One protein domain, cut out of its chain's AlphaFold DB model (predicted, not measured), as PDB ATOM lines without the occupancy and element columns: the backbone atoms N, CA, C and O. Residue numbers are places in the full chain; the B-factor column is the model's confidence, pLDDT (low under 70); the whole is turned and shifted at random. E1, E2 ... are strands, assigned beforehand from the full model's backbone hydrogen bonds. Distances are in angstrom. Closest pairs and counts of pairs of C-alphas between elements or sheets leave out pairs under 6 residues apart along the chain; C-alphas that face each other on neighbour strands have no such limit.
ATOM      1  N   ARG A   5     195.179 180.836 176.564       96.19
ATOM      2  CA  ARG A   5     195.052 180.392 175.176       96.19
ATOM      3  C   ARG A   5     194.207 181.385 174.402       96.19
ATOM      4  O   ARG A   5     193.052 181.607 174.748       96.19
ATOM      5  N   GLN A   6     194.782 181.947 173.345       97.06
ATOM      6  CA  GLN A   6     194.087 182.829 172.415       97.06
ATOM      7  C   GLN A   6     193.788 182.077 171.120       97.06
ATOM      8  O   GLN A   6     194.675 181.469 170.522       97.06
ATOM      9  N   ILE A   7     192.524 182.096 170.716       96.25
ATOM     10  CA  ILE A   7     192.016 181.440 169.515       96.25
ATOM     11  C   ILE A   7     191.460 182.533 168.617       96.25
ATOM     12  O   ILE A   7     190.621 183.320 169.046       96.25
ATOM     13  N   ARG A   8     191.940 182.589 167.375       97.44
ATOM     14  CA  ARG A   8     191.462 183.528 166.359       97.44
ATOM     15  C   ARG A   8     190.672 182.766 165.309       97.44
ATOM     16  O   ARG A   8     191.167 181.762 164.797       97.44
ATOM     17  N   SER A   9     189.482 183.256 164.990       97.38
ATOM     18  CA  SER A   9     188.695 182.691 163.903       97.38
ATOM     19  C   SER A   9     189.302 183.050 162.546       97.38
ATOM     20  O   SER A   9     189.824 184.151 162.357       97.38
ATOM     21  N   LEU A  10     189.227 182.117 161.602       97.44
ATOM     22  CA  LEU A  10     189.639 182.314 160.211       97.44
ATOM     23  C   LEU A  10     188.441 182.383 159.249       97.44
ATOM     24  O   LEU A  10     188.642 182.633 158.068       97.44
ATOM     25  N   ASP A  11     187.220 182.161 159.744       97.25
ATOM     26  CA  ASP A  11     185.986 182.073 158.956       97.25
ATOM     27  C   ASP A  11     184.804 182.617 159.777       97.25
ATOM     28  O   ASP A  11     184.771 182.489 161.001       97.25
ATOM     29  N   ASP A  12     183.809 183.211 159.125       95.75
ATOM     30  CA  ASP A  12     182.679 183.855 159.810       95.75
ATOM     31  C   ASP A  12     181.667 182.882 160.434       95.75
ATOM     32  O   ASP A  12     180.763 183.298 161.157       95.75
ATOM     33  N   ARG A  13     181.810 181.575 160.194       95.88
ATOM     34  CA  ARG A  13     180.895 180.537 160.697       95.88
ATOM     35  C   ARG A  13     181.329 179.929 162.030       95.88
ATOM     36  O   ARG A  13     180.695 178.987 162.505       95.88
ATOM     37  N   VAL A  14     182.411 180.417 162.641       97.00
ATOM     38  CA  VAL A  14     182.881 179.891 163.928       97.00
ATOM     39  C   VAL A  14     181.953 180.334 165.053       97.00
ATOM     40  O   VAL A  14     181.668 181.516 165.236       97.00
ATOM     41  N   VAL A  15     181.529 179.362 165.855       96.12
ATOM     42  CA  VAL A  15     180.752 179.583 167.072       96.12
ATOM     43  C   VAL A  15     181.543 179.057 168.262       96.12
ATOM     44  O   VAL A  15     182.062 177.940 168.244       96.12
ATOM     45  N   CYS A  16     181.643 179.866 169.310       94.31
ATOM     46  CA  CYS A  16     182.388 179.549 170.516       94.31
ATOM     47  C   CYS A  16     181.465 179.318 171.712       94.31
ATOM     48  O   CYS A  16     180.500 180.044 171.967       94.31
ATOM     49  N   HIS A  17     181.836 178.311 172.496       95.50
ATOM     50  CA  HIS A  17     181.275 178.029 173.804       95.50
ATOM     51  C   HIS A  17     182.433 177.935 174.782       95.50
ATOM     52  O   HIS A  17     183.375 177.178 174.557       95.50
ATOM     53  N   ALA A  18     182.358 178.686 175.871       93.38
ATOM     54  CA  ALA A  18     183.348 178.609 176.931       93.38
ATOM     55  C   ALA A  18     182.643 178.638 178.280       93.38
ATOM     56  O   ALA A  18     181.654 179.349 178.473       93.38
ATOM     57  N   ARG A  19     183.154 177.829 179.204       94.75
ATOM     58  CA  ARG A  19     182.760 177.821 180.609       94.75
ATOM     59  C   ARG A  19     184.028 177.754 181.431       94.75
ATOM     60  O   ARG A  19     184.837 176.854 181.225       94.75
ATOM     61  N   LEU A  20     184.203 178.732 182.301       93.62
ATOM     62  CA  LEU A  20     185.329 178.808 183.207       93.62
ATOM     63  C   LEU A  20     184.809 178.877 184.638       93.62
ATOM     64  O   LEU A  20     183.885 179.638 184.942       93.62
ATOM     65  N   ASP A  21     185.460 178.117 185.507       93.12
ATOM     66  CA  ASP A  21     185.318 178.223 186.951       93.12
ATOM     67  C   ASP A  21     186.426 179.110 187.523       93.12
ATOM     68  O   ASP A  21     187.489 179.279 186.930       93.12
ATOM     69  N   GLY A  22     186.188 179.673 188.706       91.88
ATOM     70  CA  GLY A  22     187.171 180.529 189.369       91.88
ATOM     71  C   GLY A  22     187.169 181.990 188.902       91.88
ATOM     72  O   GLY A  22     188.109 182.726 189.178       91.88
ATOM     73  N   ALA A  23     186.106 182.440 188.228       92.69
ATOM     74  CA  ALA A  23     185.975 183.824 187.752       92.69
ATOM     75  C   ALA A  23     185.615 184.836 188.852       92.69
ATOM     76  O   ALA A  23     185.811 186.033 188.681       92.69
ATOM     77  N   ARG A  24     185.054 184.364 189.975       92.31
ATOM     78  CA  ARG A  24     184.709 185.204 191.141       92.31
ATOM     79  C   ARG A  24     185.609 184.961 192.345       92.31
ATOM     80  O   ARG A  24     185.815 185.863 193.145       92.31
ATOM     81  N   ARG A  25     186.083 183.726 192.511       93.25
ATOM     82  CA  ARG A  25     186.937 183.299 193.622       93.25
ATOM     83  C   ARG A  25     187.990 182.359 193.064       93.25
ATOM     84  O   ARG A  25     187.632 181.322 192.514       93.25
ATOM     85  N   GLY A  26     189.254 182.749 193.176       92.69
ATOM     86  CA  GLY A  26     190.373 181.919 192.754       92.69
ATOM     87  C   GLY A  26     190.606 180.758 193.727       92.69
ATOM     88  O   GLY A  26     189.996 180.717 194.802       92.69
ATOM     89  N   PRO A  27     191.488 179.812 193.374       94.56
ATOM     90  CA  PRO A  27     191.911 178.752 194.280       94.56
ATOM     91  C   PRO A  27     192.438 179.330 195.598       94.56
ATOM     92  O   PRO A  27     193.212 180.288 195.592       94.56
ATOM     93  N   ALA A  28     192.024 178.759 196.728       95.81
ATOM     94  CA  ALA A  28     192.475 179.219 198.037       95.81
ATOM     95  C   ALA A  28     193.987 179.005 198.213       95.81
ATOM     96  O   ALA A  28     194.542 178.009 197.745       95.81
ATOM     97  N   GLY A  29     194.640 179.937 198.906       96.38
ATOM     98  CA  GLY A  29     195.989 179.723 199.416       96.38
ATOM     99  C   GLY A  29     195.986 178.835 200.661       96.38
ATOM    100  O   GLY A  29     194.947 178.610 201.287       96.38
ATOM    101  N   LEU A  30     197.161 178.328 201.029       97.19
ATOM    102  CA  LEU A  30     197.348 177.441 202.177       97.19
ATOM    103  C   LEU A  30     198.368 178.022 203.163       97.19
ATOM    104  O   LEU A  30     199.350 178.645 202.759       97.19
ATOM    105  N   ALA A  31     198.151 177.791 204.463       96.06
ATOM    106  CA  ALA A  31     199.076 178.165 205.539       96.06
ATOM    107  C   ALA A  31     199.502 179.653 205.526       96.06
ATOM    108  O   ALA A  31     200.666 179.975 205.749       96.06
ATOM    109  N   GLY A  32     198.561 180.562 205.245       94.19
ATOM    110  CA  GLY A  32     198.825 182.004 205.128       94.19
ATOM    111  C   GLY A  32     199.218 182.469 203.723       94.19
ATOM    112  O   GLY A  32     199.542 183.636 203.541       94.19
ATOM    113  N   GLY A  33     199.185 181.575 202.730       95.75
ATOM    114  CA  GLY A  33     199.348 181.936 201.327       95.75
ATOM    115  C   GLY A  33     198.151 182.694 200.763       95.75
ATOM    116  O   GLY A  33     197.010 182.494 201.183       95.75
ATOM    117  N   GLN A  34     198.424 183.549 199.778       93.94
ATOM    118  CA  GLN A  34     197.399 184.338 199.098       93.94
ATOM    119  C   GLN A  34     196.572 183.484 198.121       93.94
ATOM    120  O   GLN A  34     197.078 182.480 197.598       93.94
ATOM    121  N   PRO A  35     195.307 183.858 197.849       94.88
ATOM    122  CA  PRO A  35     194.505 183.228 196.808       94.88
ATOM    123  C   PRO A  35     195.174 183.304 195.433       94.88
ATOM    124  O   PRO A  35     195.887 184.253 195.115       94.88
ATOM    125  N   GLY A  36     194.911 182.304 194.599       93.75
ATOM    126  CA  GLY A  36     195.332 182.298 193.206       93.75
ATOM    127  C   GLY A  36     194.548 183.302 192.356       93.75
ATOM    128  O   GLY A  36     193.474 183.771 192.738       93.75
ATOM    129  N   GLY A  37     195.079 183.605 191.170       93.00
ATOM    130  CA  GLY A  37     194.424 184.493 190.208       93.00
ATOM    131  C   GLY A  37     193.073 183.960 189.715       93.00
ATOM    132  O   GLY A  37     192.795 182.761 189.780       93.00
ATOM    133  N   LEU A  38     192.239 184.861 189.192       95.25
ATOM    134  CA  LEU A  38     190.918 184.535 188.654       95.25
ATOM    135  C   LEU A  38     190.995 184.056 187.202       95.25
ATOM    136  O   LEU A  38     191.865 184.474 186.442       95.25
ATOM    137  N   SER A  39     190.029 183.232 186.806       95.81
ATOM    138  CA  SER A  39     189.829 182.880 185.400       95.81
ATOM    139  C   SER A  39     189.186 184.030 184.625       95.81
ATOM    140  O   SER A  39     188.308 184.706 185.173       95.81
ATOM    141  N   ARG A  40     189.512 184.203 183.341       96.38
ATOM    142  CA  ARG A  40     188.933 185.268 182.504       96.38
ATOM    143  C   ARG A  40     188.655 184.795 181.083       96.38
ATOM    144  O   ARG A  40     189.393 183.982 180.531       96.38
ATOM    145  N   VAL A  41     187.604 185.353 180.487       97.19
ATOM    146  CA  VAL A  41     187.377 185.313 179.039       97.19
ATOM    147  C   VAL A  41     187.530 186.731 178.517       97.19
ATOM    148  O   VAL A  41     186.896 187.652 179.031       97.19
ATOM    149  N   VAL A  42     188.378 186.901 177.512       97.69
ATOM    150  CA  VAL A  42     188.658 188.199 176.896       97.69
ATOM    151  C   VAL A  42     188.441 188.076 175.396       97.69
ATOM    152  O   VAL A  42     188.977 187.170 174.762       97.69
ATOM    153  N   LEU A  43     187.642 188.967 174.827       97.62
ATOM    154  CA  LEU A  43     187.493 189.102 173.385       97.62
ATOM    155  C   LEU A  43     188.545 190.079 172.882       97.62
ATOM    156  O   LEU A  43     188.776 191.115 173.496       97.62
ATOM    157  N   ASP A  44     189.186 189.717 171.775       97.56
ATOM    158  CA  ASP A  44     190.110 190.570 171.033       97.56
ATOM    159  C   ASP A  44     191.272 191.126 171.863       97.56
ATOM    160  O   ASP A  44     191.713 192.254 171.671       97.56
ATOM    161  N   HIS A  45     191.802 190.282 172.753       97.62
ATOM    162  CA  HIS A  45     192.940 190.617 173.600       97.62
ATOM    163  C   HIS A  45     194.135 191.150 172.790       97.62
ATOM    164  O   HIS A  45     194.556 190.528 171.805       97.62
ATOM    165  N   GLY A  46     194.676 192.286 173.230       96.00
ATOM    166  CA  GLY A  46     195.748 193.032 172.581       96.00
ATOM    167  C   GLY A  46     195.287 193.975 171.463       96.00
ATOM    168  O   GLY A  46     196.135 194.455 170.710       96.00
ATOM    169  N   ARG A  47     193.979 194.231 171.308       95.88
ATOM    170  CA  ARG A  47     193.417 195.145 170.292       95.88
ATOM    171  C   ARG A  47     192.649 196.313 170.924       95.88
ATOM    172  O   ARG A  47     192.225 196.199 172.071       95.88
ATOM    173  N   PRO A  48     192.404 197.412 170.181       97.25
ATOM    174  CA  PRO A  48     191.628 198.548 170.686       97.25
ATOM    175  C   PRO A  48     190.212 198.186 171.149       97.25
ATOM    176  O   PRO A  48     189.684 198.829 172.048       97.25
ATOM    177  N   GLU A  49     189.604 197.150 170.562       95.12
ATOM    178  CA  GLU A  49     188.264 196.684 170.939       95.12
ATOM    179  C   GLU A  49     188.281 195.558 171.990       95.12
ATOM    180  O   GLU A  49     187.297 194.826 172.116       95.12
ATOM    181  N   GLU A  50     189.394 195.371 172.710       98.06
ATOM    182  CA  GLU A  50     189.492 194.363 173.766       98.06
ATOM    183  C   GLU A  50     188.369 194.541 174.797       98.06
ATOM    184  O   GLU A  50     188.161 195.625 175.343       98.06
ATOM    185  N   THR A  51     187.652 193.457 175.098       97.25
ATOM    186  CA  THR A  51     186.589 193.490 176.107       97.25
ATOM    187  C   THR A  51     186.521 192.209 176.925       97.25
ATOM    188  O   THR A  51     186.778 191.105 176.440       97.25
ATOM    189  N   ALA A  52     186.162 192.346 178.200       96.19
ATOM    190  CA  ALA A  52     185.912 191.206 179.067       96.19
ATOM    191  C   ALA A  52     184.545 190.592 178.742       96.19
ATOM    192  O   ALA A  52     183.530 191.286 178.699       96.19
ATOM    193  N   ALA A  53     184.507 189.273 178.574       95.88
ATOM    194  CA  ALA A  53     183.269 188.527 178.411       95.88
ATOM    195  C   ALA A  53     182.880 187.817 179.720       95.88
ATOM    196  O   ALA A  53     183.740 187.536 180.564       95.88
ATOM    197  N   PRO A  54     181.592 187.471 179.903       95.69
ATOM    198  CA  PRO A  54     181.181 186.608 180.999       95.69
ATOM    199  C   PRO A  54     181.959 185.279 180.989       95.69
ATOM    200  O   PRO A  54     182.256 184.744 179.920       95.69
ATOM    201  N   PRO A  55     182.222 184.668 182.159       93.12
ATOM    202  CA  PRO A  55     182.966 183.405 182.253       93.12
ATOM    203  C   PRO A  55     182.210 182.207 181.660       93.12
ATOM    204  O   PRO A  55     182.751 181.107 181.550       93.12
ATOM    205  N   LYS A  56     180.948 182.419 181.283       95.19
ATOM    206  CA  LYS A  56     180.124 181.496 180.518       95.19
ATOM    207  C   LYS A  56     179.605 182.218 179.283       95.19
ATOM    208  O   LYS A  56     178.765 183.106 179.407       95.19
ATOM    209  N   ILE A  57     180.041 181.774 178.112       94.50
ATOM    210  CA  ILE A  57     179.461 182.161 176.824       94.50
ATOM    211  C   ILE A  57     178.934 180.912 176.116       94.50
ATOM    212  O   ILE A  57     179.500 179.821 176.227       94.50
ATOM    213  N   VAL A  58     177.819 181.064 175.416       96.12
ATOM    214  CA  VAL A  58     177.127 179.983 174.711       96.12
ATOM    215  C   VAL A  58     176.695 180.533 173.363       96.12
ATOM    216  O   VAL A  58     176.173 181.643 173.322       96.12
ATOM    217  N   ASN A  59     176.895 179.763 172.290       95.69
ATOM    218  CA  ASN A  59     176.540 180.156 170.927       95.69
ATOM    219  C   ASN A  59     177.125 181.525 170.524       95.69
ATOM    220  O   ASN A  59     176.468 182.287 169.822       95.69
ATOM    221  N   HIS A  60     178.326 181.876 170.998       95.75
ATOM    222  CA  HIS A  60     178.915 183.178 170.694       95.75
ATOM    223  C   HIS A  60     179.524 183.160 169.285       95.75
ATOM    224  O   HIS A  60     180.468 182.394 169.071       95.75
ATOM    225  N   PRO A  61     179.032 183.965 168.329       96.50
ATOM    226  CA  PRO A  61     179.630 184.047 167.003       96.50
ATOM    227  C   PRO A  61     181.018 184.679 167.105       96.50
ATOM    228  O   PRO A  61     181.171 185.727 167.729       96.50
ATOM    229  N   LEU A  62     182.018 184.067 166.477       96.81
ATOM    230  CA  LEU A  62     183.369 184.612 166.395       96.81
ATOM    231  C   LEU A  62     183.723 184.848 164.926       96.81
ATOM    232  O   LEU A  62     184.213 183.951 164.241       96.81
ATOM    233  N   ALA A  63     183.459 186.070 164.460       97.06
ATOM    234  CA  ALA A  63     183.720 186.487 163.084       97.06
ATOM    235  C   ALA A  63     185.198 186.319 162.694       97.06
ATOM    236  O   ALA A  63     186.093 186.354 163.551       97.06
ATOM    237  N   ALA A  64     185.463 186.167 161.396       97.81
ATOM    238  CA  ALA A  64     186.806 185.999 160.865       97.81
ATOM    239  C   ALA A  64     187.731 187.137 161.330       97.81
ATOM    240  O   ALA A  64     187.382 188.317 161.346       97.81
ATOM    241  N   GLY A  65     188.936 186.777 161.767       97.06
ATOM    242  CA  GLY A  65     189.926 187.721 162.276       97.06
ATOM    243  C   GLY A  65     189.717 188.179 163.724       97.06
ATOM    244  O   GLY A  65     190.674 188.709 164.299       97.06
ATOM    245  N   ARG A  66     188.547 187.934 164.335       97.50
ATOM    246  CA  ARG A  66     188.302 188.173 165.767       97.50
ATOM    247  C   ARG A  66     188.841 187.027 166.612       97.50
ATOM    248  O   ARG A  66     189.046 185.908 166.128       97.50
ATOM    249  N   SER A  67     189.114 187.306 167.881       97.38
ATOM    250  CA  SER A  67     189.690 186.318 168.789       97.38
ATOM    251  C   SER A  67     189.013 186.260 170.144       97.38
ATOM    252  O   SER A  67     188.479 187.241 170.646       97.38
ATOM    253  N   LEU A  68     189.091 185.081 170.745       97.31
ATOM    254  CA  LEU A  68     188.711 184.828 172.121       97.31
ATOM    255  C   LEU A  68     189.917 184.258 172.863       97.31
ATOM    256  O   LEU A  68     190.578 183.326 172.398       97.31
ATOM    257  N   ARG A  69     190.201 184.820 174.032       97.69
ATOM    258  CA  ARG A  69     191.249 184.389 174.946       97.69
ATOM    259  C   ARG A  69     190.628 183.836 176.219       97.69
ATOM    260  O   ARG A  69     189.792 184.479 176.845       97.69
ATOM    261  N   ILE A  70     191.067 182.641 176.588       96.75
ATOM    262  CA  ILE A  70     190.715 181.962 177.835       96.75
ATOM    263  C   ILE A  70     191.944 182.003 178.728       96.75
ATOM    264  O   ILE A  70     193.002 181.519 178.328       96.75
ATOM    265  N   GLU A  71     191.790 182.549 179.927       96.56
ATOM    266  CA  GLU A  71     192.805 182.544 180.976       96.56
ATOM    267  C   GLU A  71     192.309 181.679 182.131       96.56
ATOM    268  O   GLU A  71     191.261 181.950 182.721       96.56
ATOM    269  N   THR A  72     193.036 180.607 182.435       95.50
ATOM    270  CA  THR A  72     192.716 179.723 183.558       95.50
ATOM    271  C   THR A  72     193.263 180.303 184.863       95.50
ATOM    272  O   THR A  72     194.251 181.046 184.844       95.50
ATOM    273  N   PRO A  73     192.642 179.990 186.014       95.00
ATOM    274  CA  PRO A  73     193.119 180.521 187.278       95.00
ATOM    275  C   PRO A  73     194.492 179.933 187.615       95.00
ATOM    276  O   PRO A  73     194.792 178.770 187.329       95.00
ATOM    277  N   GLY A  74     195.335 180.739 188.255       93.50
ATOM    278  CA  GLY A  74     196.551 180.232 188.883       93.50
ATOM    279  C   GLY A  74     196.228 179.529 190.200       93.50
ATOM    280  O   GLY A  74     195.253 179.872 190.860       93.50
ATOM    281  N   ALA A  75     197.066 178.576 190.612       93.81
ATOM    282  CA  ALA A  75     196.981 177.990 191.951       93.81
ATOM    283  C   ALA A  75     197.194 179.039 193.061       93.81
ATOM    284  O   ALA A  75     197.865 180.050 192.839       93.81
ATOM    285  N   GLY A  76     196.648 178.766 194.249       94.44
ATOM    286  CA  GLY A  76     196.904 179.552 195.454       94.44
ATOM    287  C   GLY A  76     198.328 179.369 195.975       94.44
ATOM    288  O   GLY A  76     198.980 178.352 195.725       94.44
ATOM    289  N   GLY A  77     198.818 180.378 196.689       94.88
ATOM    290  CA  GLY A  77     200.141 180.362 197.302       94.88
ATOM    291  C   GLY A  77     200.211 179.470 198.542       94.88
ATOM    292  O   GLY A  77     199.195 179.119 199.142       94.88
TER     293      GLY A  77
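What this domain is: This is residues 5 to 77 of the 120 residues of the protein "Hydantoinase_B domain-containing protein" of Azospirillum baldaniorum (UniProt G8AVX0). Little regular structure: a rod, with a twisted four-stranded sheet and a two-stranded ribbon, E2 and E5, towards one end and the long loop of residues 20 to 39 reaching to the other. The printed part has 73 residues, 27 of them in strands E1 to E6, and no named helix: all strand. Both sheets, E1 - E6 - E3 - E4 and E2 - E5, are antiparallel. It is loose, the radius of gyration of the C-alphas 14.4 A, spanning 49 by 23 by 15 A.

Where its parts are: E1, residues 5 to 8, begins at C-alpha 5 (195.052, 180.392, 175.176). E2 is residues 15 to 19, 13.8 A long; E3 40 to 43; E4 51 to 53; E5 56 to 61, 13.8 A; E6 67 to 71, ending at C-alpha 71 (192.805, 182.544, 180.976).

How they stand to each other: Within hydrogen-bond range are N 5 and O 70 of E1 and E6, 2.9 A; N 69 and O 42 of E6 and E3, 2.7 A; N 43 and O 51 of the hairpin E3 and E4, 2.8 A; N 16 and O 60 of E2 and E5, 2.8 A. E2 and E6 are near each other.

The domain as a whole: The farthest C-alphas, of Asp 12 and Ala 31, are 48.9 A apart. The link E2 to E3 is long. The printed part has no cut; no printed residue is under pLDDT 70.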